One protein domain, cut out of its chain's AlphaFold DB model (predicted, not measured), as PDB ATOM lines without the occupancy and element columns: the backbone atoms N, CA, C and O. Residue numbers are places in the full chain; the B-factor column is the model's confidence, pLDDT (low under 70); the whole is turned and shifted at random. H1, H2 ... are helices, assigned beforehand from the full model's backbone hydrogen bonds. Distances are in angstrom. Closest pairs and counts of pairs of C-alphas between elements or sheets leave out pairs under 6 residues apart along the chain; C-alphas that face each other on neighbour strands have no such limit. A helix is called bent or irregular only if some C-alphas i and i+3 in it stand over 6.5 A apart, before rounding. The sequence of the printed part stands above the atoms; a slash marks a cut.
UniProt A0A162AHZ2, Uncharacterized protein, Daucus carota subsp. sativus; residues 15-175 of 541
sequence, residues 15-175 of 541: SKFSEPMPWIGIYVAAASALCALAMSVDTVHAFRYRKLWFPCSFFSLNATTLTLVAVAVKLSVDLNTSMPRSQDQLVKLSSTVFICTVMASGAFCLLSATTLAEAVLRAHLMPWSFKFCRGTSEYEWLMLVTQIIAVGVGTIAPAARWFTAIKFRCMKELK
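What this domain is: This is residues 15 to 175 of the 541 residues of an uncharacterized protein of Daucus carota subsp. sativus (UniProt A0A162AHZ2). Long helices make an elongated body: H4, H5 and H6a form an up-and-down bundle of three, each running against the one before it, and H1 packs along H6a, running the same way. Short H2 crosses H1, tiny H3 packs on H4, and the bent last helix carries on past the body, where residues 166 to 175 stick out. The printed part has 161 residues with six named helices, H1 to H6 in chain order, and no named strand: the class is all helix. It is only just compact, close to loose, with a radius of gyration of the C-alphas of 17.7 A and spans of 65 by 37 by 25 A.

Where its parts are: Begin at Ser 15 and go on to C-alpha 22 at (299.515, 259.135, 185.535), where H1, residues 22 to 48, starts its 38.7 A run. Next come H2, residues 63 to 72, and H3, residues 74 to 77. Find C-alpha 86 at (288.480, 245.083, 183.547); from there H4 runs 25.9 A to residue 103. H5, residues 106 to 125, is 28.1 A long. H6, residues 138 to 173, was assigned as one helix by its hydrogen bonds but is bent, with C-alphas 154 and 157 6.6 A apart. Its arms are H6a, residues 138 to 154, 24.6 A, and H6b, residues 157 to 173, 24.3 A, ending at (246.232, 259.564, 195.154); they stand at a shallow tilt of 28 degrees.

How they stand to each other: Look first at the hairpin H4 and H5: they touch at a shallow tilt of 12 degrees, opposite ways, and their closest C-alphas, Thr 101 and Cys 109, are 4.9 A apart. H4 touches H6a at a shallow tilt of 28 degrees, the same way, closest at C-alphas 91 and 144, 5.3 A. H6a touches H1 at 22 degrees, a shallow tilt, closest at C-alphas 36 and 150, 4.4 A. Residues 27 to 35 of H1 touch H2 at a steep tilt of 53 degrees, closest at C-alphas 28 and 72, 4.5 A. H3 touches H4, closest at C-alphas 76 and 92, 5.2 A. Residues 106 to 110 of H5 touch H6b, closest at C-alphas 106 and 158, 4.2 A. H1 and H5 are apart. Every O i to N i+4 pair is within hydrogen-bond range in H1, H2, H4, H5 and H6a, and 12 of 13 are in H6b; H3 is too short for such a pair.

The domain as a whole: The C-alphas of Ser 15 and Lys 175, the two farthest apart, are 67.9 A apart. The printed part has no cut. The links H1 to H2 and H5 to H6 are long, with 14 and 12 residues. Mean pLDDT of the printed part is 73.8; look for values under 70 at residues 15 to 23, 50 to 57, 75 to 87, 126 to 140 and 167 to 175.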
ATOM      1  N   SER A  15     304.585 248.106 177.048       53.69
ATOM      2  CA  SER A  15     305.476 248.916 176.194       53.69
ATOM      3  C   SER A  15     304.782 249.810 175.150       53.69
ATOM      4  O   SER A  15     305.442 250.652 174.546       53.69
ATOM      5  N   LYS A  16     303.473 249.635 174.908       50.94
ATOM      6  CA  LYS A  16     302.692 250.430 173.935       50.94
ATOM      7  C   LYS A  16     301.546 251.252 174.529       50.94
ATOM      8  O   LYS A  16     300.899 251.978 173.781       50.94
ATOM      9  N   PHE A  17     301.275 251.126 175.828       51.88
ATOM     10  CA  PHE A  17     300.114 251.753 176.481       51.88
ATOM     11  C   PHE A  17     300.469 252.600 177.715       51.88
ATOM     12  O   PHE A  17     299.584 253.206 178.309       51.88
ATOM     13  N   SER A  18     301.749 252.683 178.089       49.28
ATOM     14  CA  SER A  18     302.236 253.457 179.242       49.28
ATOM     15  C   SER A  18     302.352 254.975 179.011       49.28
ATOM     16  O   SER A  18     302.623 255.716 179.956       49.28
ATOM     17  N   GLU A  19     302.078 255.464 177.799       47.62
ATOM     18  CA  GLU A  19     301.933 256.890 177.484       47.62
ATOM     19  C   GLU A  19     300.492 257.127 176.983       47.62
ATOM     20  O   GLU A  19     300.177 256.752 175.852       47.62
ATOM     21  N   PRO A  20     299.587 257.682 177.825       48.75
ATOM     22  CA  PRO A  20     299.802 258.995 178.437       48.75
ATOM     23  C   PRO A  20     299.516 259.111 179.957       48.75
ATOM     24  O   PRO A  20     298.373 259.122 180.405       48.75
ATOM     25  N   MET A  21     300.587 259.394 180.711       54.62
ATOM     26  CA  MET A  21     300.665 260.194 181.954       54.62
ATOM     27  C   MET A  21     299.707 259.891 183.143       54.62
ATOM     28  O   MET A  21     298.577 260.393 183.172       54.62
ATOM     29  N   PRO A  22     300.224 259.299 184.250       63.56
ATOM     30  CA  PRO A  22     299.515 259.135 185.535       63.56
ATOM     31  C   PRO A  22     298.877 260.414 186.104       63.56
ATOM     32  O   PRO A  22     297.853 260.357 186.787       63.56
ATOM     33  N   TRP A  23     299.443 261.580 185.776       68.19
ATOM     34  CA  TRP A  23     298.901 262.897 186.115       68.19
ATOM     35  C   TRP A  23     297.421 263.056 185.750       68.19
ATOM     36  O   TRP A  23     296.665 263.626 186.533       68.19
ATOM     37  N   ILE A  24     296.973 262.524 184.605       71.38
ATOM     38  CA  ILE A  24     295.570 262.638 184.177       71.38
ATOM     39  C   ILE A  24     294.648 261.899 185.159       71.38
ATOM     40  O   ILE A  24     293.641 262.469 185.577       71.38
ATOM     41  N   GLY A  25     295.015 260.685 185.581       72.88
ATOM     42  CA  GLY A  25     294.263 259.919 186.582       72.88
ATOM     43  C   GLY A  25     294.207 260.623 187.943       72.88
ATOM     44  O   GLY A  25     293.150 260.669 188.569       72.88
ATOM     45  N   ILE A  26     295.310 261.256 188.361       78.50
ATOM     46  CA  ILE A  26     295.375 262.043 189.603       78.50
ATOM     47  C   ILE A  26     294.442 263.264 189.535       78.50
ATOM     48  O   ILE A  26     293.680 263.496 190.473       78.50
ATOM     49  N   TYR A  27     294.424 264.011 188.422       81.19
ATOM     50  CA  TYR A  27     293.493 265.135 188.242       81.19
ATOM     51  C   TYR A  27     292.021 264.685 188.238       81.19
ATOM     52  O   TYR A  27     291.180 265.352 188.841       81.19
ATOM     53  N   VAL A  28     291.705 263.546 187.608       82.00
ATOM     54  CA  VAL A  28     290.351 262.960 187.608       82.00
ATOM     55  C   VAL A  28     289.927 262.549 189.024       82.00
ATOM     56  O   VAL A  28     288.812 262.873 189.444       82.00
ATOM     57  N   ALA A  29     290.804 261.885 189.782       83.50
ATOM     58  CA  ALA A  29     290.539 261.475 191.160       83.50
ATOM     59  C   ALA A  29     290.363 262.686 192.095       83.50
ATOM     60  O   ALA A  29     289.411 262.729 192.874       83.50
ATOM     61  N   ALA A  30     291.216 263.710 191.973       86.00
ATOM     62  CA  ALA A  30     291.119 264.944 192.752       86.00
ATOM     63  C   ALA A  30     289.820 265.719 192.461       86.00
ATOM     64  O   ALA A  30     289.133 266.147 193.390       86.00
ATOM     65  N   ALA A  31     289.428 265.845 191.188       87.94
ATOM     66  CA  ALA A  31     288.147 266.443 190.813       87.94
ATOM     67  C   ALA A  31     286.955 265.621 191.345       87.94
ATOM     68  O   ALA A  31     286.020 266.176 191.919       87.94
ATOM     69  N   SER A  32     287.010 264.290 191.241       87.06
ATOM     70  CA  SER A  32     285.969 263.398 191.775       87.06
ATOM     71  C   SER A  32     285.832 263.520 193.300       87.06
ATOM     72  O   SER A  32     284.715 263.565 193.819       87.06
ATOM     73  N   ALA A  33     286.949 263.658 194.023       88.44
ATOM     74  CA  ALA A  33     286.964 263.888 195.465       88.44
ATOM     75  C   ALA A  33     286.397 265.266 195.854       88.44
ATOM     76  O   ALA A  33     285.601 265.352 196.787       88.44
ATOM     77  N   LEU A  34     286.733 266.337 195.124       88.94
ATOM     78  CA  LEU A  34     286.161 267.674 195.350       88.94
ATOM     79  C   LEU A  34     284.641 267.697 195.112       88.94
ATOM     80  O   LEU A  34     283.905 268.253 195.931       88.94
ATOM     81  N   CYS A  35     284.157 267.028 194.060       87.31
ATOM     82  CA  CYS A  35     282.728 266.770 193.851       87.31
ATOM     83  C   CYS A  35     282.102 266.047 195.051       87.31
ATOM     84  O   CYS A  35     281.106 266.517 195.600       87.31
ATOM     85  N   ALA A  36     282.693 264.925 195.480       87.75
ATOM     86  CA  ALA A  36     282.185 264.126 196.593       87.75
ATOM     87  C   ALA A  36     282.112 264.928 197.902       87.75
ATOM     88  O   ALA A  36     281.124 264.820 198.628       87.75
ATOM     89  N   LEU A  37     283.114 265.764 198.191       88.81
ATOM     90  CA  LEU A  37     283.129 266.645 199.361       88.81
ATOM     91  C   LEU A  37     282.010 267.692 199.293       88.81
ATOM     92  O   LEU A  37     281.247 267.815 200.248       88.81
ATOM     93  N   ALA A  38     281.849 268.393 198.168       85.62
ATOM     94  CA  ALA A  38     280.782 269.385 198.005       85.62
ATOM     95  C   ALA A  38     279.379 268.756 198.146       85.62
ATOM     96  O   ALA A  38     278.548 269.254 198.909       85.62
ATOM     97  N   MET A  39     279.144 267.605 197.502       86.62
ATOM     98  CA  MET A  39     277.903 266.828 197.648       86.62
ATOM     99  C   MET A  39     277.691 266.323 199.087       86.62
ATOM    100  O   MET A  39     276.553 266.275 199.564       86.62
ATOM    101  N   SER A  40     278.767 265.963 199.797       85.50
ATOM    102  CA  SER A  40     278.710 265.540 201.203       85.50
ATOM    103  C   SER A  40     278.280 266.691 202.105       85.50
ATOM    104  O   SER A  40     277.402 266.504 202.945       85.50
ATOM    105  N   VAL A  41     278.846 267.889 201.914       85.50
ATOM    106  CA  VAL A  41     278.486 269.085 202.691       85.50
ATOM    107  C   VAL A  41     277.019 269.448 202.469       85.50
ATOM    108  O   VAL A  41     276.302 269.632 203.452       85.50
ATOM    109  N   ASP A  42     276.534 269.464 201.223       82.06
ATOM    110  CA  ASP A  42     275.107 269.677 200.932       82.06
ATOM    111  C   ASP A  42     274.215 268.621 201.601       82.06
ATOM    112  O   ASP A  42     273.192 268.954 202.200       82.06
ATOM    113  N   THR A  43     274.615 267.347 201.551       80.06
ATOM    114  CA  THR A  43     273.861 266.240 202.157       80.06
ATOM    115  C   THR A  43     273.796 266.377 203.682       80.06
ATOM    116  O   THR A  43     272.710 266.333 204.262       80.06
ATOM    117  N   VAL A  44     274.931 266.624 204.345       82.50
ATOM    118  CA  VAL A  44     275.013 266.840 205.801       82.50
ATOM    119  C   VAL A  44     274.224 268.081 206.221       82.50
ATOM    120  O   VAL A  44     273.491 268.032 207.210       82.50
ATOM    121  N   HIS A  45     274.308 269.175 205.461       79.31
ATOM    122  CA  HIS A  45     273.536 270.393 205.711       79.31
ATOM    123  C   HIS A  45     272.025 270.117 205.603       79.31
ATOM    124  O   HIS A  45     271.254 270.453 206.508       79.31
ATOM    125  N   ALA A  46     271.597 269.417 204.549       73.25
ATOM    126  CA  ALA A  46     270.201 269.055 204.330       73.25
ATOM    127  C   ALA A  46     269.641 268.129 205.430       73.25
ATOM    128  O   ALA A  46     268.502 268.326 205.866       73.25
ATOM    129  N   PHE A  47     270.433 267.173 205.936       76.38
ATOM    130  CA  PHE A  47     270.062 266.357 207.100       76.38
ATOM    131  C   PHE A  47     269.997 267.181 208.394       76.38
ATOM    132  O   PHE A  47     268.988 267.115 209.100       76.38
ATOM    133  N   ARG A  48     271.020 268.000 208.685       78.69
ATOM    134  CA  ARG A  48     271.117 268.805 209.917       78.69
ATOM    135  C   ARG A  48     269.931 269.753 210.093       78.69
ATOM    136  O   ARG A  48     269.418 269.884 211.200       78.69
ATOM    137  N   TYR A  49     269.455 270.360 209.007       72.44
ATOM    138  CA  TYR A  49     268.290 271.252 209.022       72.44
ATOM    139  C   TYR A  49     266.954 270.555 208.698       72.44
ATOM    140  O   TYR A  49     265.940 271.238 208.557       72.44
ATOM    141  N   ARG A  50     266.925 269.215 208.564       66.50
ATOM    142  CA  ARG A  50     265.757 268.418 208.117       66.50
ATOM    143  C   ARG A  50     265.120 268.939 206.814       66.50
ATOM    144  O   ARG A  50     263.921 268.795 206.585       66.50
ATOM    145  N   LYS A  51     265.933 269.535 205.940       64.62
ATOM    146  CA  LYS A  51     265.544 270.282 204.733       64.62
ATOM    147  C   LYS A  51     266.006 269.576 203.451       64.62
ATOM    148  O   LYS A  51     266.490 270.207 202.520       64.62
ATOM    149  N   LEU A  52     265.785 268.260 203.373       59.25
ATOM    150  CA  LEU A  52     266.167 267.383 202.246       59.25
ATOM    151  C   LEU A  52     265.633 267.824 200.863       59.25
ATOM    152  O   LEU A  52     266.120 267.363 199.834       59.25
ATOM    153  N   TRP A  53     264.647 268.723 200.825       57.53
ATOM    154  CA  TRP A  53     264.058 269.263 199.597       57.53
ATOM    155  C   TRP A  53     264.724 270.552 199.072       57.53
ATOM    156  O   TRP A  53     264.525 270.893 197.910       57.53
ATOM    157  N   PHE A  54     265.523 271.263 199.878       57.19
ATOM    158  CA  PHE A  54     266.136 272.530 199.449       57.19
ATOM    159  C   PHE A  54     267.205 272.329 198.354       57.19
ATOM    160  O   PHE A  54     267.778 271.237 198.269       57.19
ATOM    161  N   PRO A  55     267.480 273.350 197.510       58.19
ATOM    162  CA  PRO A  55     268.535 273.295 196.496       58.19
ATOM    163  C   PRO A  55     269.916 273.009 197.098       58.19
ATOM    164  O   PRO A  55     270.183 273.371 198.242       58.19
ATOM    165  N   CYS A  56     270.796 272.383 196.316       65.12
ATOM    166  CA  CYS A  56     272.206 272.226 196.674       65.12
ATOM    167  C   CYS A  56     272.883 273.608 196.677       65.12
ATOM    168  O   CYS A  56     272.808 274.322 195.675       65.12
ATOM    169  N   SER A  57     273.512 273.991 197.788       67.94
ATOM    170  CA  SER A  57     274.195 275.282 197.943       67.94
ATOM    171  C   SER A  57     275.673 275.216 197.565       67.94
ATOM    172  O   SER A  57     276.193 276.174 196.998       67.94
ATOM    173  N   PHE A  58     276.343 274.094 197.843       73.38
ATOM    174  CA  PHE A  58     277.779 273.923 197.605       73.38
ATOM    175  C   PHE A  58     278.063 273.271 196.246       73.38
ATOM    176  O   PHE A  58     278.969 273.696 195.535       73.38
ATOM    177  N   PHE A  59     277.248 272.296 195.839       74.88
ATOM    178  CA  PHE A  59     277.294 271.638 194.537       74.88
ATOM    179  C   PHE A  59     276.096 272.056 193.666       74.88
ATOM    180  O   PHE A  59     275.194 271.273 193.360       74.88
ATOM    181  N   SER A  60     276.066 273.338 193.292       78.38
ATOM    182  CA  SER A  60     275.118 273.882 192.311       78.38
ATOM    183  C   SER A  60     275.702 273.789 190.901       78.38
ATOM    184  O   SER A  60     276.879 274.077 190.725       78.38
ATOM    185  N   LEU A  61     274.898 273.421 189.892       75.31
ATOM    186  CA  LEU A  61     275.341 273.356 188.491       75.31
ATOM    187  C   LEU A  61     275.628 274.761 187.940       75.31
ATOM    188  O   LEU A  61     274.751 275.431 187.395       75.31
ATOM    189  N   ASN A  62     276.873 275.194 188.090       79.69
ATOM    190  CA  ASN A  62     277.406 276.464 187.621       79.69
ATOM    191  C   ASN A  62     278.669 276.230 186.763       79.69
ATOM    192  O   ASN A  62     279.087 275.089 186.546       79.69
ATOM    193  N   ALA A  63     279.292 277.303 186.270       80.00
ATOM    194  CA  ALA A  63     280.469 277.195 185.407       80.00
ATOM    195  C   ALA A  63     281.648 276.441 186.059       80.00
ATOM    196  O   ALA A  63     282.318 275.675 185.371       80.00
ATOM    197  N   THR A  64     281.886 276.607 187.365       79.62
ATOM    198  CA  THR A  64     283.024 275.982 188.064       79.62
ATOM    199  C   THR A  64     282.768 274.520 188.418       79.62
ATOM    200  O   THR A  64     283.677 273.701 188.302       79.62
ATOM    201  N   THR A  65     281.539 274.133 188.768       81.62
ATOM    202  CA  THR A  65     281.203 272.709 188.934       81.62
ATOM    203  C   THR A  65     281.148 271.981 187.596       81.62
ATOM    204  O   THR A  65     281.526 270.819 187.534       81.62
ATOM    205  N   LEU A  66     280.708 272.638 186.514       84.06
ATOM    206  CA  LEU A  66     280.654 272.021 185.185       84.06
ATOM    207  C   LEU A  66     282.052 271.738 184.627       84.06
ATOM    208  O   LEU A  66     282.267 270.660 184.077       84.06
ATOM    209  N   THR A  67     283.020 272.646 184.801       84.44
ATOM    210  CA  THR A  67     284.418 272.370 184.424       84.44
ATOM    211  C   THR A  67     285.026 271.265 185.284       84.44
ATOM    212  O   THR A  67     285.703 270.386 184.758       84.44
ATOM    213  N   LEU A  68     284.737 271.250 186.586       84.81
ATOM    214  CA  LEU A  68     285.241 270.237 187.515       84.81
ATOM    215  C   LEU A  68     284.631 268.845 187.240       84.81
ATOM    216  O   LEU A  68     285.353 267.847 187.237       84.81
ATOM    217  N   VAL A  69     283.345 268.770 186.875       84.94
ATOM    218  CA  VAL A  69     282.702 267.551 186.353       84.94
ATOM    219  C   VAL A  69     283.311 267.140 185.012       84.94
ATOM    220  O   VAL A  69     283.621 265.967 184.841       84.94
ATOM    221  N   ALA A  70     283.560 268.067 184.081       84.69
ATOM    222  CA  ALA A  70     284.202 267.746 182.803       84.69
ATOM    223  C   ALA A  70     285.615 267.153 182.982       84.69
ATOM    224  O   ALA A  70     285.982 266.223 182.264       84.69
ATOM    225  N   VAL A  71     286.381 267.624 183.976       84.25
ATOM    226  CA  VAL A  71     287.660 267.008 184.372       84.25
ATOM    227  C   VAL A  71     287.438 265.612 184.959       84.25
ATOM    228  O   VAL A  71     288.070 264.668 184.495       84.25
ATOM    229  N   ALA A  72     286.512 265.447 185.910       82.25
ATOM    230  CA  ALA A  72     286.199 264.154 186.536       82.25
ATOM    231  C   ALA A  72     285.656 263.090 185.553       82.25
ATOM    232  O   ALA A  72     285.729 261.893 185.823       82.25
ATOM    233  N   VAL A  73     285.113 263.521 184.413       82.50
ATOM    234  CA  VAL A  73     284.437 262.686 183.405       82.50
ATOM    235  C   VAL A  73     285.307 262.425 182.165       82.50
ATOM    236  O   VAL A  73     284.933 261.637 181.295       82.50
ATOM    237  N   LYS A  74     286.499 263.032 182.082       79.25
ATOM    238  CA  LYS A  74     287.385 263.014 180.903       79.25
ATOM    239  C   LYS A  74     287.591 261.618 180.286       79.25
ATOM    240  O   LYS A  74     287.604 261.499 179.064       79.25
ATOM    241  N   LEU A  75     287.680 260.568 181.110       67.25
ATOM    242  CA  LEU A  75     287.889 259.185 180.660       67.25
ATOM    243  C   LEU A  75     286.648 258.518 180.017       67.25
ATOM    244  O   LEU A  75     286.793 257.598 179.216       67.25
ATOM    245  N   SER A  76     285.427 258.981 180.317       64.00
ATOM    246  CA  SER A  76     284.205 258.528 179.621       64.00
ATOM    247  C   SER A  76     284.105 259.082 178.204       64.00
ATOM    248  O   SER A  76     283.590 258.404 177.317       64.00
ATOM    249  N   VAL A  77     284.561 260.323 178.011       64.75
ATOM    250  CA  VAL A  77     284.441 261.066 176.746       64.75
ATOM    251  C   VAL A  77     285.481 260.598 175.726       64.75
ATOM    252  O   VAL A  77     285.246 260.688 174.522       64.75
ATOM    253  N   ASP A  78     286.605 260.045 176.188       63.84
ATOM    254  CA  ASP A  78     287.572 259.391 175.315       63.84
ATOM    255  C   ASP A  78     287.037 258.028 174.834       63.84
ATOM    256  O   ASP A  78     287.109 256.997 175.507       63.84
ATOM    257  N   LEU A  79     286.420 258.042 173.654       52.78
ATOM    258  CA  LEU A  79     285.854 256.866 172.991       52.78
ATOM    259  C   LEU A  79     286.867 256.120 172.107       52.78
ATOM    260  O   LEU A  79     286.561 255.015 171.664       52.78
ATOM    261  N   ASN A  80     288.049 256.694 171.860       55.41
ATOM    262  CA  ASN A  80     289.010 256.181 170.876       55.41
ATOM    263  C   ASN A  80     290.110 255.300 171.489       55.41
ATOM    264  O   ASN A  80     290.820 254.604 170.763       55.41
ATOM    265  N   THR A  81     290.261 255.308 172.813       59.84
ATOM    266  CA  THR A  81     291.236 254.479 173.531       59.84
ATOM    267  C   THR A  81     290.765 253.026 173.656       59.84
ATOM    268  O   THR A  81     289.698 252.724 174.194       59.84
ATOM    269  N   SER A  82     291.577 252.085 173.161       54.53
ATOM    270  CA  SER A  82     291.315 250.650 173.314       54.53
ATOM    271  C   SER A  82     291.595 250.207 174.754       54.53
ATOM    272  O   SER A  82     292.751 250.194 175.169       54.53
ATOM    273  N   MET A  83     290.549 249.816 175.485       60.03
ATOM    274  CA  MET A  83     290.585 249.482 176.919       60.03
ATOM    275  C   MET A  83     290.301 247.985 177.174       60.03
ATOM    276  O   MET A  83     289.138 247.606 177.361       60.03
ATOM    277  N   PRO A  84     291.313 247.096 177.129       61.66
ATOM    278  CA  PRO A  84     291.133 245.651 177.286       61.66
ATOM    279  C   PRO A  84     291.218 245.142 178.742       61.66
ATOM    280  O   PRO A  84     291.066 243.932 178.951       61.66
ATOM    281  N   ARG A  85     291.472 245.996 179.751       66.31
ATOM    282  CA  ARG A  85     291.454 245.591 181.172       66.31
ATOM    283  C   ARG A  85     290.054 245.753 181.773       66.31
ATOM    284  O   ARG A  85     289.256 246.582 181.342       66.31
ATOM    285  N   SER A  86     289.750 244.971 182.810       66.75
ATOM    286  CA  SER A  86     288.480 245.083 183.547       66.75
ATOM    287  C   SER A  86     288.378 246.372 184.369       66.75
ATOM    288  O   SER A  86     287.283 246.912 184.521       66.75
ATOM    289  N   GLN A  87     289.506 246.871 184.882       68.88
ATOM    290  CA  GLN A  87     289.572 248.105 185.668       68.88
ATOM    291  C   GLN A  87     289.247 249.328 184.800       68.88
ATOM    292  O   GLN A  87     288.355 250.084 185.178       68.88
ATOM    293  N   ASP A  88     289.819 249.444 183.594       70.88
ATOM    294  CA  ASP A  88     289.463 250.475 182.602       70.88
ATOM    295  C   ASP A  88     287.943 250.553 182.357       70.88
ATOM    296  O   ASP A  88     287.339 251.627 182.378       70.88
ATOM    297  N   GLN A  89     287.306 249.394 182.149       75.81
ATOM    298  CA  GLN A  89     285.870 249.292 181.873       75.81
ATOM    299  C   GLN A  89     285.023 249.700 183.086       75.81
ATOM    300  O   GLN A  89     284.025 250.406 182.931       75.81
ATOM    301  N   LEU A  90     285.434 249.314 184.301       77.56
ATOM    302  CA  LEU A  90     284.780 249.746 185.539       77.56
ATOM    303  C   LEU A  90     284.934 251.251 185.773       77.56
ATOM    304  O   LEU A  90     283.951 251.886 186.136       77.56
ATOM    305  N   VAL A  91     286.112 251.829 185.512       77.69
ATOM    306  CA  VAL A  91     286.351 253.279 185.622       77.69
ATOM    307  C   VAL A  91     285.510 254.053 184.606       77.69
ATOM    308  O   VAL A  91     284.926 255.088 184.930       77.69
ATOM    309  N   LYS A  92     285.395 253.553 183.370       79.06
ATOM    310  CA  LYS A  92     284.541 254.161 182.342       79.06
ATOM    311  C   LYS A  92     283.061 254.090 182.729       79.06
ATOM    312  O   LYS A  92     282.318 255.054 182.524       79.06
ATOM    313  N   LEU A  93     282.634 252.983 183.339       82.81
ATOM    314  CA  LEU A  93     281.281 252.821 183.869       82.81
ATOM    315  C   LEU A  93     281.025 253.755 185.063       82.81
ATOM    316  O   LEU A  93     280.025 254.468 185.044       82.81
ATOM    317  N   SER A  94     281.917 253.821 186.058       83.44
ATOM    318  CA  SER A  94     281.777 254.715 187.219       83.44
ATOM    319  C   SER A  94     281.787 256.184 186.811       83.44
ATOM    320  O   SER A  94     280.939 256.938 187.279       83.44
ATOM    321  N   SER A  95     282.653 256.574 185.872       82.56
ATOM    322  CA  SER A  95     282.683 257.921 185.286       82.56
ATOM    323  C   SER A  95     281.351 258.264 184.602       82.56
ATOM    324  O   SER A  95     280.812 259.354 184.787       82.56
ATOM    325  N   THR A  96     280.758 257.317 183.869       83.69
ATOM    326  CA  THR A  96     279.469 257.509 183.176       83.69
ATOM    327  C   THR A  96     278.296 257.591 184.161       83.69
ATOM    328  O   THR A  96     277.429 258.460 184.043       83.69
ATOM    329  N   VAL A  97     278.286 256.727 185.179       86.31
ATOM    330  CA  VAL A  97     277.303 256.736 186.273       86.31
ATOM    331  C   VAL A  97     277.434 258.005 187.122       86.31
ATOM    332  O   VAL A  97     276.427 258.547 187.579       86.31
ATOM    333  N   PHE A  98     278.643 258.550 187.268       85.06
ATOM    334  CA  PHE A  98     278.889 259.825 187.935       85.06
ATOM    335  C   PHE A  98     278.229 261.004 187.194       85.06
ATOM    336  O   PHE A  98     277.516 261.779 187.833       85.06
ATOM    337  N   ILE A  99     278.323 261.082 185.853       84.38
ATOM    338  CA  ILE A  99     277.547 262.062 185.054       84.38
ATOM    339  C   ILE A  99     276.049 261.921 185.344       84.38
ATOM    340  O   ILE A  99     275.364 262.909 185.607       84.38
ATOM    341  N   CYS A 100     275.537 260.686 185.296       81.62
ATOM    342  CA  CYS A 100     274.120 260.411 185.515       81.62
ATOM    343  C   CYS A 100     273.681 260.851 186.917       81.62
ATOM    344  O   CYS A 100     272.628 261.461 187.064       81.62
ATOM    345  N   THR A 101     274.514 260.623 187.931       84.75
ATOM    346  CA  THR A 101     274.249 261.021 189.320       84.75
ATOM    347  C   THR A 101     274.150 262.542 189.473       84.75
ATOM    348  O   THR A 101     273.285 263.026 190.201       84.75
ATOM    349  N   VAL A 102     274.996 263.295 188.759       82.25
ATOM    350  CA  VAL A 102     275.010 264.769 188.749       82.25
ATOM    351  C   VAL A 102     273.818 265.367 187.989       82.25
ATOM    352  O   VAL A 102     273.295 266.407 188.390       82.25
ATOM    353  N   MET A 103     273.394 264.737 186.888       78.50
ATOM    354  CA  MET A 103     272.461 265.335 185.919       78.50
ATOM    355  C   MET A 103     271.026 264.784 185.963       78.50
ATOM    356  O   MET A 103     270.118 265.434 185.440       78.50
ATOM    357  N   ALA A 104     270.794 263.592 186.517       75.38
ATOM    358  CA  ALA A 104     269.513 262.892 186.401       75.38
ATOM    359  C   ALA A 104     268.591 263.052 187.627       75.38
ATOM    360  O   ALA A 104     268.969 263.517 188.700       75.38
ATOM    361  N   SER A 105     267.328 262.643 187.464       73.19
ATOM    362  CA  SER A 105     266.369 262.567 188.575       73.19
ATOM    363  C   SER A 105     266.639 261.351 189.471       73.19
ATOM    364  O   SER A 105     267.086 260.318 188.974       73.19
ATOM    365  N   GLY A 106     266.258 261.419 190.752       79.81
ATOM    366  CA  GLY A 106     266.604 260.412 191.769       79.81
ATOM    367  C   GLY A 106     266.322 258.941 191.424       79.81
ATOM    368  O   GLY A 106     267.115 258.089 191.810       79.81
ATOM    369  N   ALA A 107     265.268 258.635 190.655       79.94
ATOM    370  CA  ALA A 107     265.010 257.273 190.167       79.94
ATOM    371  C   ALA A 107     266.143 256.743 189.273       79.94
ATOM    372  O   ALA A 107     266.605 255.618 189.444       79.94
ATOM    373  N   PHE A 108     266.611 257.568 188.332       81.56
ATOM    374  CA  PHE A 108     267.701 257.214 187.428       81.56
ATOM    375  C   PHE A 108     269.038 257.144 188.167       81.56
ATOM    376  O   PHE A 108     269.805 256.226 187.897       81.56
ATOM    377  N   CYS A 109     269.290 258.031 189.140       85.00
ATOM    378  CA  CYS A 109     270.492 257.952 189.979       85.00
ATOM    379  C   CYS A 109     270.541 256.615 190.740       85.00
ATOM    380  O   CYS A 109     271.549 255.916 190.665       85.00
ATOM    381  N   LEU A 110     269.429 256.207 191.372       84.88
ATOM    382  CA  LEU A 110     269.308 254.908 192.046       84.88
ATOM    383  C   LEU A 110     269.547 253.734 191.088       84.88
ATOM    384  O   LEU A 110     270.369 252.875 191.394       84.88
ATOM    385  N   LEU A 111     268.898 253.721 189.917       85.12
ATOM    386  CA  LEU A 111     269.115 252.680 188.906       85.12
ATOM    387  C   LEU A 111     270.592 252.614 188.478       85.12
ATOM    388  O   LEU A 111     271.195 251.544 188.528       85.12
ATOM    389  N   SER A 112     271.208 253.754 188.151       85.38
ATOM    390  CA  SER A 112     272.615 253.808 187.733       85.38
ATOM    391  C   SER A 112     273.588 253.369 188.840       85.38
ATOM    392  O   SER A 112     274.545 252.639 188.570       85.38
ATOM    393  N   ALA A 113     273.303 253.718 190.099       88.31
ATOM    394  CA  ALA A 113     274.070 253.266 191.254       88.31
ATOM    395  C   ALA A 113     273.925 251.749 191.465       88.31
ATOM    396  O   ALA A 113     274.926 251.077 191.707       88.31
ATOM    397  N   THR A 114     272.721 251.181 191.297       86.56
ATOM    398  CA  THR A 114     272.529 249.722 191.367       86.56
ATOM    399  C   THR A 114     273.252 248.982 190.243       86.56
ATOM    400  O   THR A 114     273.895 247.973 190.523       86.56
ATOM    401  N   THR A 115     273.260 249.500 189.008       86.12
ATOM    402  CA  THR A 115     274.026 248.878 187.911       86.12
ATOM    403  C   THR A 115     275.536 248.951 188.133       86.12
ATOM    404  O   THR A 115     276.247 248.011 187.785       86.12
ATOM    405  N   LEU A 116     276.043 250.028 188.751       86.75
ATOM    406  CA  LEU A 116     277.458 250.131 189.115       86.75
ATOM    407  C   LEU A 116     277.818 249.146 190.233       86.75
ATOM    408  O   LEU A 116     278.819 248.441 190.125       86.75
ATOM    409  N   ALA A 117     276.989 249.063 191.277       86.44
ATOM    410  CA  ALA A 117     277.175 248.118 192.374       86.44
ATOM    411  C   ALA A 117     277.150 246.664 191.877       86.44
ATOM    412  O   ALA A 117     278.017 245.876 192.250       86.44
ATOM    413  N   GLU A 118     276.220 246.318 190.982       85.56
ATOM    414  CA  GLU A 118     276.165 244.999 190.352       85.56
ATOM    415  C   GLU A 118     277.406 244.715 189.490       85.56
ATOM    416  O   GLU A 118     277.971 243.627 189.580       85.56
ATOM    417  N   ALA A 119     277.868 245.677 188.685       82.12
ATOM    418  CA  ALA A 119     279.065 245.509 187.862       82.12
ATOM    419  C   ALA A 119     280.331 245.292 188.711       82.12
ATOM    420  O   ALA A 119     281.110 244.383 188.423       82.12
ATOM    421  N   VAL A 120     280.506 246.069 189.786       82.62
ATOM    422  CA  VAL A 120     281.609 245.904 190.749       82.62
ATOM    423  C   VAL A 120     281.513 244.550 191.463       82.62
ATOM    424  O   VAL A 120     282.510 243.835 191.558       82.62
ATOM    425  N   LEU A 121     280.314 244.149 191.900       83.25
ATOM    426  CA  LEU A 121     280.081 242.868 192.572       83.25
ATOM    427  C   LEU A 121     280.374 241.674 191.650       83.25
ATOM    428  O   LEU A 121     281.081 240.750 192.049       83.25
ATOM    429  N   ARG A 122     279.897 241.707 190.398       77.25
ATOM    430  CA  ARG A 122     280.187 240.685 189.377       77.25
ATOM    431  C   ARG A 122     281.681 240.623 189.052       77.25
ATOM    432  O   ARG A 122     282.226 239.527 188.951       77.25
ATOM    433  N   ALA A 123     282.355 241.768 188.934       72.56
ATOM    434  CA  ALA A 123     283.795 241.823 188.680       72.56
ATOM    435  C   ALA A 123     284.631 241.251 189.838       72.56
ATOM    436  O   ALA A 123     285.678 240.655 189.592       72.56
ATOM    437  N   HIS A 124     284.169 241.398 191.086       71.75
ATOM    438  CA  HIS A 124     284.855 240.863 192.261       71.75
ATOM    439  C   HIS A 124     284.559 239.370 192.501       71.75
ATOM    440  O   HIS A 124     285.477 238.607 192.790       71.75
ATOM    441  N   LEU A 125     283.302 238.934 192.340       73.31
ATOM    442  CA  LEU A 125     282.872 237.556 192.626       73.31
ATOM    443  C   LEU A 125     283.046 236.570 191.458       73.31
ATOM    444  O   LEU A 125     283.187 235.373 191.701       73.31
ATOM    445  N   MET A 126     283.026 237.024 190.198       63.25
ATOM    446  CA  MET A 126     283.080 236.147 189.014       63.25
ATOM    447  C   MET A 126     284.261 236.443 188.065       63.25
ATOM    448  O   MET A 126     284.047 236.602 186.855       63.25
ATOM    449  N   PRO A 127     285.525 236.435 188.542       60.25
ATOM    450  CA  PRO A 127     286.699 236.709 187.701       60.25
ATOM    451  C   PRO A 127     286.918 235.681 186.573       60.25
ATOM    452  O   PRO A 127     287.669 235.947 185.641       60.25
ATOM    453  N   TRP A 128     286.250 234.523 186.622       52.09
ATOM    454  CA  TRP A 128     286.306 233.478 185.589       52.09
ATOM    455  C   TRP A 128     285.369 233.720 184.391       52.09
ATOM    456  O   TRP A 128     285.518 233.065 183.362       52.09
ATOM    457  N   SER A 129     284.401 234.637 184.503       50.22
ATOM    458  CA  SER A 129     283.349 234.821 183.485       50.22
ATOM    459  C   SER A 129     283.778 235.656 182.269       50.22
ATOM    460  O   SER A 129     283.180 235.532 181.200       50.22
ATOM    461  N   PHE A 130     284.841 236.460 182.388       50.44
ATOM    462  CA  PHE A 130     285.324 237.341 181.323       50.44
ATOM    463  C   PHE A 130     286.847 237.260 181.153       50.44
ATOM    464  O   PHE A 130     287.609 237.457 182.097       50.44
ATOM    465  N   LYS A 131     287.308 237.030 179.917       52.19
ATOM    466  CA  LYS A 131     288.739 236.991 179.563       52.19
ATOM    467  C   LYS A 131     289.302 238.407 179.360       52.19
ATOM    468  O   LYS A 131     289.429 238.854 178.218       52.19
ATOM    469  N   PHE A 132     289.616 239.090 180.459       57.50
ATOM    470  CA  PHE A 132     290.338 240.372 180.480       57.50
ATOM    471  C   PHE A 132     291.843 240.174 180.704       57.50
ATOM    472  O   PHE A 132     292.261 239.160 181.265       57.50
ATOM    473  N   CYS A 133     292.657 241.147 180.287       55.84
ATOM    474  CA  CYS A 133     294.114 241.063 180.410       55.84
ATOM    475  C   CYS A 133     294.596 241.601 181.770       55.84
ATOM    476  O   CYS A 133     294.091 242.619 182.249       55.84
ATOM    477  N   ARG A 134     295.558 240.916 182.409       53.94
ATOM    478  CA  ARG A 134     296.087 241.300 183.735       53.94
ATOM    479  C   ARG A 134     297.172 242.378 183.636       53.94
ATOM    480  O   ARG A 134     298.022 242.335 182.750       53.94
ATOM    481  N   GLY A 135     297.147 243.299 184.597       55.22
ATOM    482  CA  GLY A 135     298.147 244.334 184.867       55.22
ATOM    483  C   GLY A 135     297.754 245.099 186.138       55.22
ATOM    484  O   GLY A 135     296.583 245.076 186.513       55.22
ATOM    485  N   THR A 136     298.711 245.727 186.818       50.69
ATOM    486  CA  THR A 136     298.482 246.497 188.055       50.69
ATOM    487  C   THR A 136     298.780 247.970 187.827       50.69
ATOM    488  O   THR A 136     299.891 248.318 187.436       50.69
ATOM    489  N   SER A 137     297.800 248.830 188.102       58.41
ATOM    490  CA  SER A 137     297.895 250.278 187.925       58.41
ATOM    491  C   SER A 137     297.319 250.975 189.157       58.41
ATOM    492  O   SER A 137     296.114 250.945 189.409       58.41
ATOM    493  N   GLU A 138     298.190 251.558 189.979       61.19
ATOM    494  CA  GLU A 138     297.813 252.076 191.303       61.19
ATOM    495  C   GLU A 138     296.860 253.284 191.216       61.19
ATOM    496  O   GLU A 138     295.975 253.456 192.059       61.19
ATOM    497  N   TYR A 139     296.979 254.092 190.157       63.53
ATOM    498  CA  TYR A 139     296.154 255.287 189.952       63.53
ATOM    499  C   TYR A 139     294.744 254.975 189.417       63.53
ATOM    500  O   TYR A 139     293.804 255.708 189.730       63.53
ATOM    501  N   GLU A 140     294.561 253.883 188.664       67.06
ATOM    502  CA  GLU A 140     293.238 253.422 188.204       67.06
ATOM    503  C   GLU A 140     292.339 253.043 189.388       67.06
ATOM    504  O   GLU A 140     291.158 253.396 189.416       67.06
ATOM    505  N   TRP A 141     292.906 252.386 190.405       73.62
ATOM    506  CA  TRP A 141     292.168 251.995 191.608       73.62
ATOM    507  C   TRP A 141     291.741 253.207 192.449       73.62
ATOM    508  O   TRP A 141     290.581 253.296 192.852       73.62
ATOM    509  N   LEU A 142     292.635 254.184 192.649       76.25
ATOM    510  CA  LEU A 142     292.326 255.431 193.362       76.25
ATOM    511  C   LEU A 142     291.196 256.225 192.677       76.25
ATOM    512  O   LEU A 142     290.278 256.726 193.336       76.25
ATOM    513  N   MET A 143     291.236 256.307 191.346       77.81
ATOM    514  CA  MET A 143     290.193 256.927 190.526       77.81
ATOM    515  C   MET A 143     288.853 256.179 190.632       77.81
ATOM    516  O   MET A 143     287.820 256.809 190.854       77.81
ATOM    517  N   LEU A 144     288.857 254.844 190.552       80.44
ATOM    518  CA  LEU A 144     287.644 254.031 190.694       80.44
ATOM    519  C   LEU A 144     286.991 254.213 192.076       80.44
ATOM    520  O   LEU A 144     285.786 254.450 192.167       80.44
ATOM    521  N   VAL A 145     287.779 254.149 193.154       82.94
ATOM    522  CA  VAL A 145     287.286 254.298 194.534       82.94
ATOM    523  C   VAL A 145     286.706 255.695 194.771       82.94
ATOM    524  O   VAL A 145     285.594 255.815 195.288       82.94
ATOM    525  N   THR A 146     287.407 256.757 194.355       84.19
ATOM    526  CA  THR A 146     286.917 258.139 194.522       84.19
ATOM    527  C   THR A 146     285.619 258.393 193.750       84.19
ATOM    528  O   THR A 146     284.711 259.027 194.291       84.19
ATOM    529  N   GLN A 147     285.468 257.841 192.543       85.06
ATOM    530  CA  GLN A 147     284.222 257.939 191.777       85.06
ATOM    531  C   GLN A 147     283.069 257.124 192.379       85.06
ATOM    532  O   GLN A 147     281.945 257.621 192.414       85.06
ATOM    533  N   ILE A 148     283.317 255.916 192.900       87.12
ATOM    534  CA  ILE A 148     282.285 255.121 193.593       87.12
ATOM    535  C   ILE A 148     281.765 255.871 194.830       87.12
ATOM    536  O   ILE A 148     280.552 255.947 195.033       87.12
ATOM    537  N   ILE A 149     282.656 256.487 195.616       87.44
ATOM    538  CA  ILE A 149     282.270 257.332 196.759       87.44
ATOM    539  C   ILE A 149     281.440 258.534 196.285       87.44
ATOM    540  O   ILE A 149     280.381 258.808 196.854       87.44
ATOM    541  N   ALA A 150     281.867 259.217 195.218       86.62
ATOM    542  CA  ALA A 150     281.157 260.366 194.658       86.62
ATOM    543  C   ALA A 150     279.745 260.006 194.151       86.62
ATOM    544  O   ALA A 150     278.791 260.727 194.438       86.62
ATOM    545  N   VAL A 151     279.586 258.867 193.465       89.19
ATOM    546  CA  VAL A 151     278.283 258.315 193.045       89.19
ATOM    547  C   VAL A 151     277.409 257.985 194.255       89.19
ATOM    548  O   VAL A 151     276.231 258.349 194.283       89.19
ATOM    549  N   GLY A 152     277.981 257.325 195.268       87.12
ATOM    550  CA  GLY A 152     277.273 256.942 196.487       87.12
ATOM    551  C   GLY A 152     276.691 258.157 197.204       87.12
ATOM    552  O   GLY A 152     275.479 258.237 197.392       87.12
ATOM    553  N   VAL A 153     277.538 259.141 197.525       86.75
ATOM    554  CA  VAL A 153     277.128 260.400 198.167       86.75
ATOM    555  C   VAL A 153     276.144 261.174 197.286       86.75
ATOM    556  O   VAL A 153     275.076 261.571 197.755       86.75
ATOM    557  N   GLY A 154     276.471 261.356 196.003       84.56
ATOM    558  CA  GLY A 154     275.662 262.127 195.060       84.56
ATOM    559  C   GLY A 154     274.261 261.557 194.836       84.56
ATOM    560  O   GLY A 154     273.345 262.315 194.528       84.56
ATOM    561  N   THR A 155     274.052 260.254 195.049       87.44
ATOM    562  CA  THR A 155     272.736 259.611 194.904       87.44
ATOM    563  C   THR A 155     271.806 259.863 196.100       87.44
ATOM    564  O   THR A 155     270.585 259.869 195.925       87.44
ATOM    565  N   ILE A 156     272.337 260.133 197.303       84.50
ATOM    566  CA  ILE A 156     271.545 260.244 198.547       84.50
ATOM    567  C   ILE A 156     270.498 261.362 198.463       84.50
ATOM    568  O   ILE A 156     269.313 261.124 198.711       84.50
ATOM    569  N   ALA A 157     270.902 262.584 198.101       80.75
ATOM    570  CA  ALA A 157     269.989 263.728 198.067       80.75
ATOM    571  C   ALA A 157     268.912 263.619 196.958       80.75
ATOM    572  O   ALA A 157     267.731 263.807 197.269       80.75
ATOM    573  N   PRO A 158     269.231 263.257 195.694       81.81
ATOM    574  CA  PRO A 158     268.227 262.957 194.672       81.81
ATOM    575  C   PRO A 158     267.259 261.834 195.072       81.81
ATOM    576  O   PRO A 158     266.051 261.988 194.880       81.81
ATOM    577  N   ALA A 159     267.752 260.742 195.668       83.94
ATOM    578  CA  ALA A 159     266.917 259.637 196.141       83.94
ATOM    579  C   ALA A 159     265.964 260.071 197.268       83.94
ATOM    580  O   ALA A 159     264.771 259.768 197.222       83.94
ATOM    581  N   ALA A 160     266.449 260.853 198.240       78.44
ATOM    582  CA  ALA A 160     265.628 261.397 199.320       78.44
ATOM    583  C   ALA A 160     264.534 262.354 198.801       78.44
ATOM    584  O   ALA A 160     263.378 262.270 199.230       78.44
ATOM    585  N   ARG A 161     264.861 263.224 197.833       76.81
ATOM    586  CA  ARG A 161     263.890 264.115 197.162       76.81
ATOM    587  C   ARG A 161     262.824 263.323 196.397       76.81
ATOM    588  O   ARG A 161     261.640 263.637 196.489       76.81
ATOM    589  N   TRP A 162     263.225 262.269 195.689       81.38
ATOM    590  CA  TRP A 162     262.314 261.379 194.960       81.38
ATOM    591  C   TRP A 162     261.382 260.603 195.908       81.38
ATOM    592  O   TRP A 162     260.160 260.645 195.747       81.38
ATOM    593  N   PHE A 163     261.926 259.983 196.960       75.88
ATOM    594  CA  PHE A 163     261.148 259.203 197.928       75.88
ATOM    595  C   PHE A 163     260.161 260.070 198.726       75.88
ATOM    596  O   PHE A 163     259.013 259.675 198.934       75.88
ATOM    597  N   THR A 164     260.561 261.280 199.134       71.31
ATOM    598  CA  THR A 164     259.660 262.225 199.822       71.31
ATOM    599  C   THR A 164     258.533 262.721 198.912       71.31
ATOM    600  O   THR A 164     257.380 262.754 199.349       71.31
ATOM    601  N   ALA A 165     258.820 263.023 197.639       72.50
ATOM    602  CA  ALA A 165     257.805 263.401 196.656       72.50
ATOM    603  C   ALA A 165     256.777 262.281 196.401       72.50
ATOM    604  O   ALA A 165     255.578 262.556 196.317       72.50
ATOM    605  N   ILE A 166     257.225 261.020 196.330       72.75
ATOM    606  CA  ILE A 166     256.340 259.855 196.183       72.75
ATOM    607  C   ILE A 166     255.520 259.626 197.448       72.75
ATOM    608  O   ILE A 166     254.301 259.525 197.356       72.75
ATOM    609  N   LYS A 167     256.143 259.605 198.634       68.38
ATOM    610  CA  LYS A 167     255.444 259.367 199.907       68.38
ATOM    611  C   LYS A 167     254.316 260.379 200.140       68.38
ATOM    612  O   LYS A 167     253.219 259.991 200.538       68.38
ATOM    613  N   PHE A 168     254.557 261.659 199.845       66.19
ATOM    614  CA  PHE A 168     253.546 262.714 199.972       66.19
ATOM    615  C   PHE A 168     252.372 262.550 198.990       66.19
ATOM    616  O   PHE A 168     251.232 262.845 199.346       66.19
ATOM    617  N   ARG A 169     252.624 262.081 197.758       65.12
ATOM    618  CA  ARG A 169     251.578 261.921 196.731       65.12
ATOM    619  C   ARG A 169     250.847 260.584 196.797       65.12
ATOM    620  O   ARG A 169     249.642 260.576 196.593       65.12
ATOM    621  N   CYS A 170     251.512 259.501 197.192       60.44
ATOM    622  CA  CYS A 170     250.884 258.206 197.470       60.44
ATOM    623  C   CYS A 170     249.777 258.341 198.537       60.44
ATOM    624  O   CYS A 170     248.678 257.824 198.359       60.44
ATOM    625  N   MET A 171     250.010 259.154 199.576       53.50
ATOM    626  CA  MET A 171     249.005 259.484 200.597       53.50
ATOM    627  C   MET A 171     247.807 260.306 200.061       53.50
ATOM    628  O   MET A 171     246.752 260.317 200.692       53.50
ATOM    629  N   LYS A 172     247.942 260.987 198.912       53.00
ATOM    630  CA  LYS A 172     246.861 261.758 198.265       53.00
ATOM    631  C   LYS A 172     246.115 260.971 197.183       53.00
ATOM    632  O   LYS A 172     244.892 261.043 197.134       53.00
ATOM    633  N   GLU A 173     246.822 260.235 196.327       52.62
ATOM    634  CA  GLU A 173     246.232 259.564 195.154       52.62
ATOM    635  C   GLU A 173     245.523 258.240 195.493       52.62
ATOM    636  O   GLU A 173     244.666 257.810 194.726       52.62
ATOM    637  N   LEU A 174     245.728 257.658 196.687       49.62
ATOM    638  CA  LEU A 174     244.967 256.478 197.147       49.62
ATOM    639  C   LEU A 174     243.444 256.720 197.298       49.62
ATOM    640  O   LEU A 174     242.700 255.785 197.578       49.62
ATOM    641  N   LYS A 175     242.973 257.966 197.136       46.34
ATOM    642  CA  LYS A 175     241.546 258.337 197.095       46.34
ATOM    643  C   LYS A 175     241.015 258.677 195.694       46.34
ATOM    644  O   LYS A 175     239.822 258.921 195.574       46.34
TER     645      LYS A 175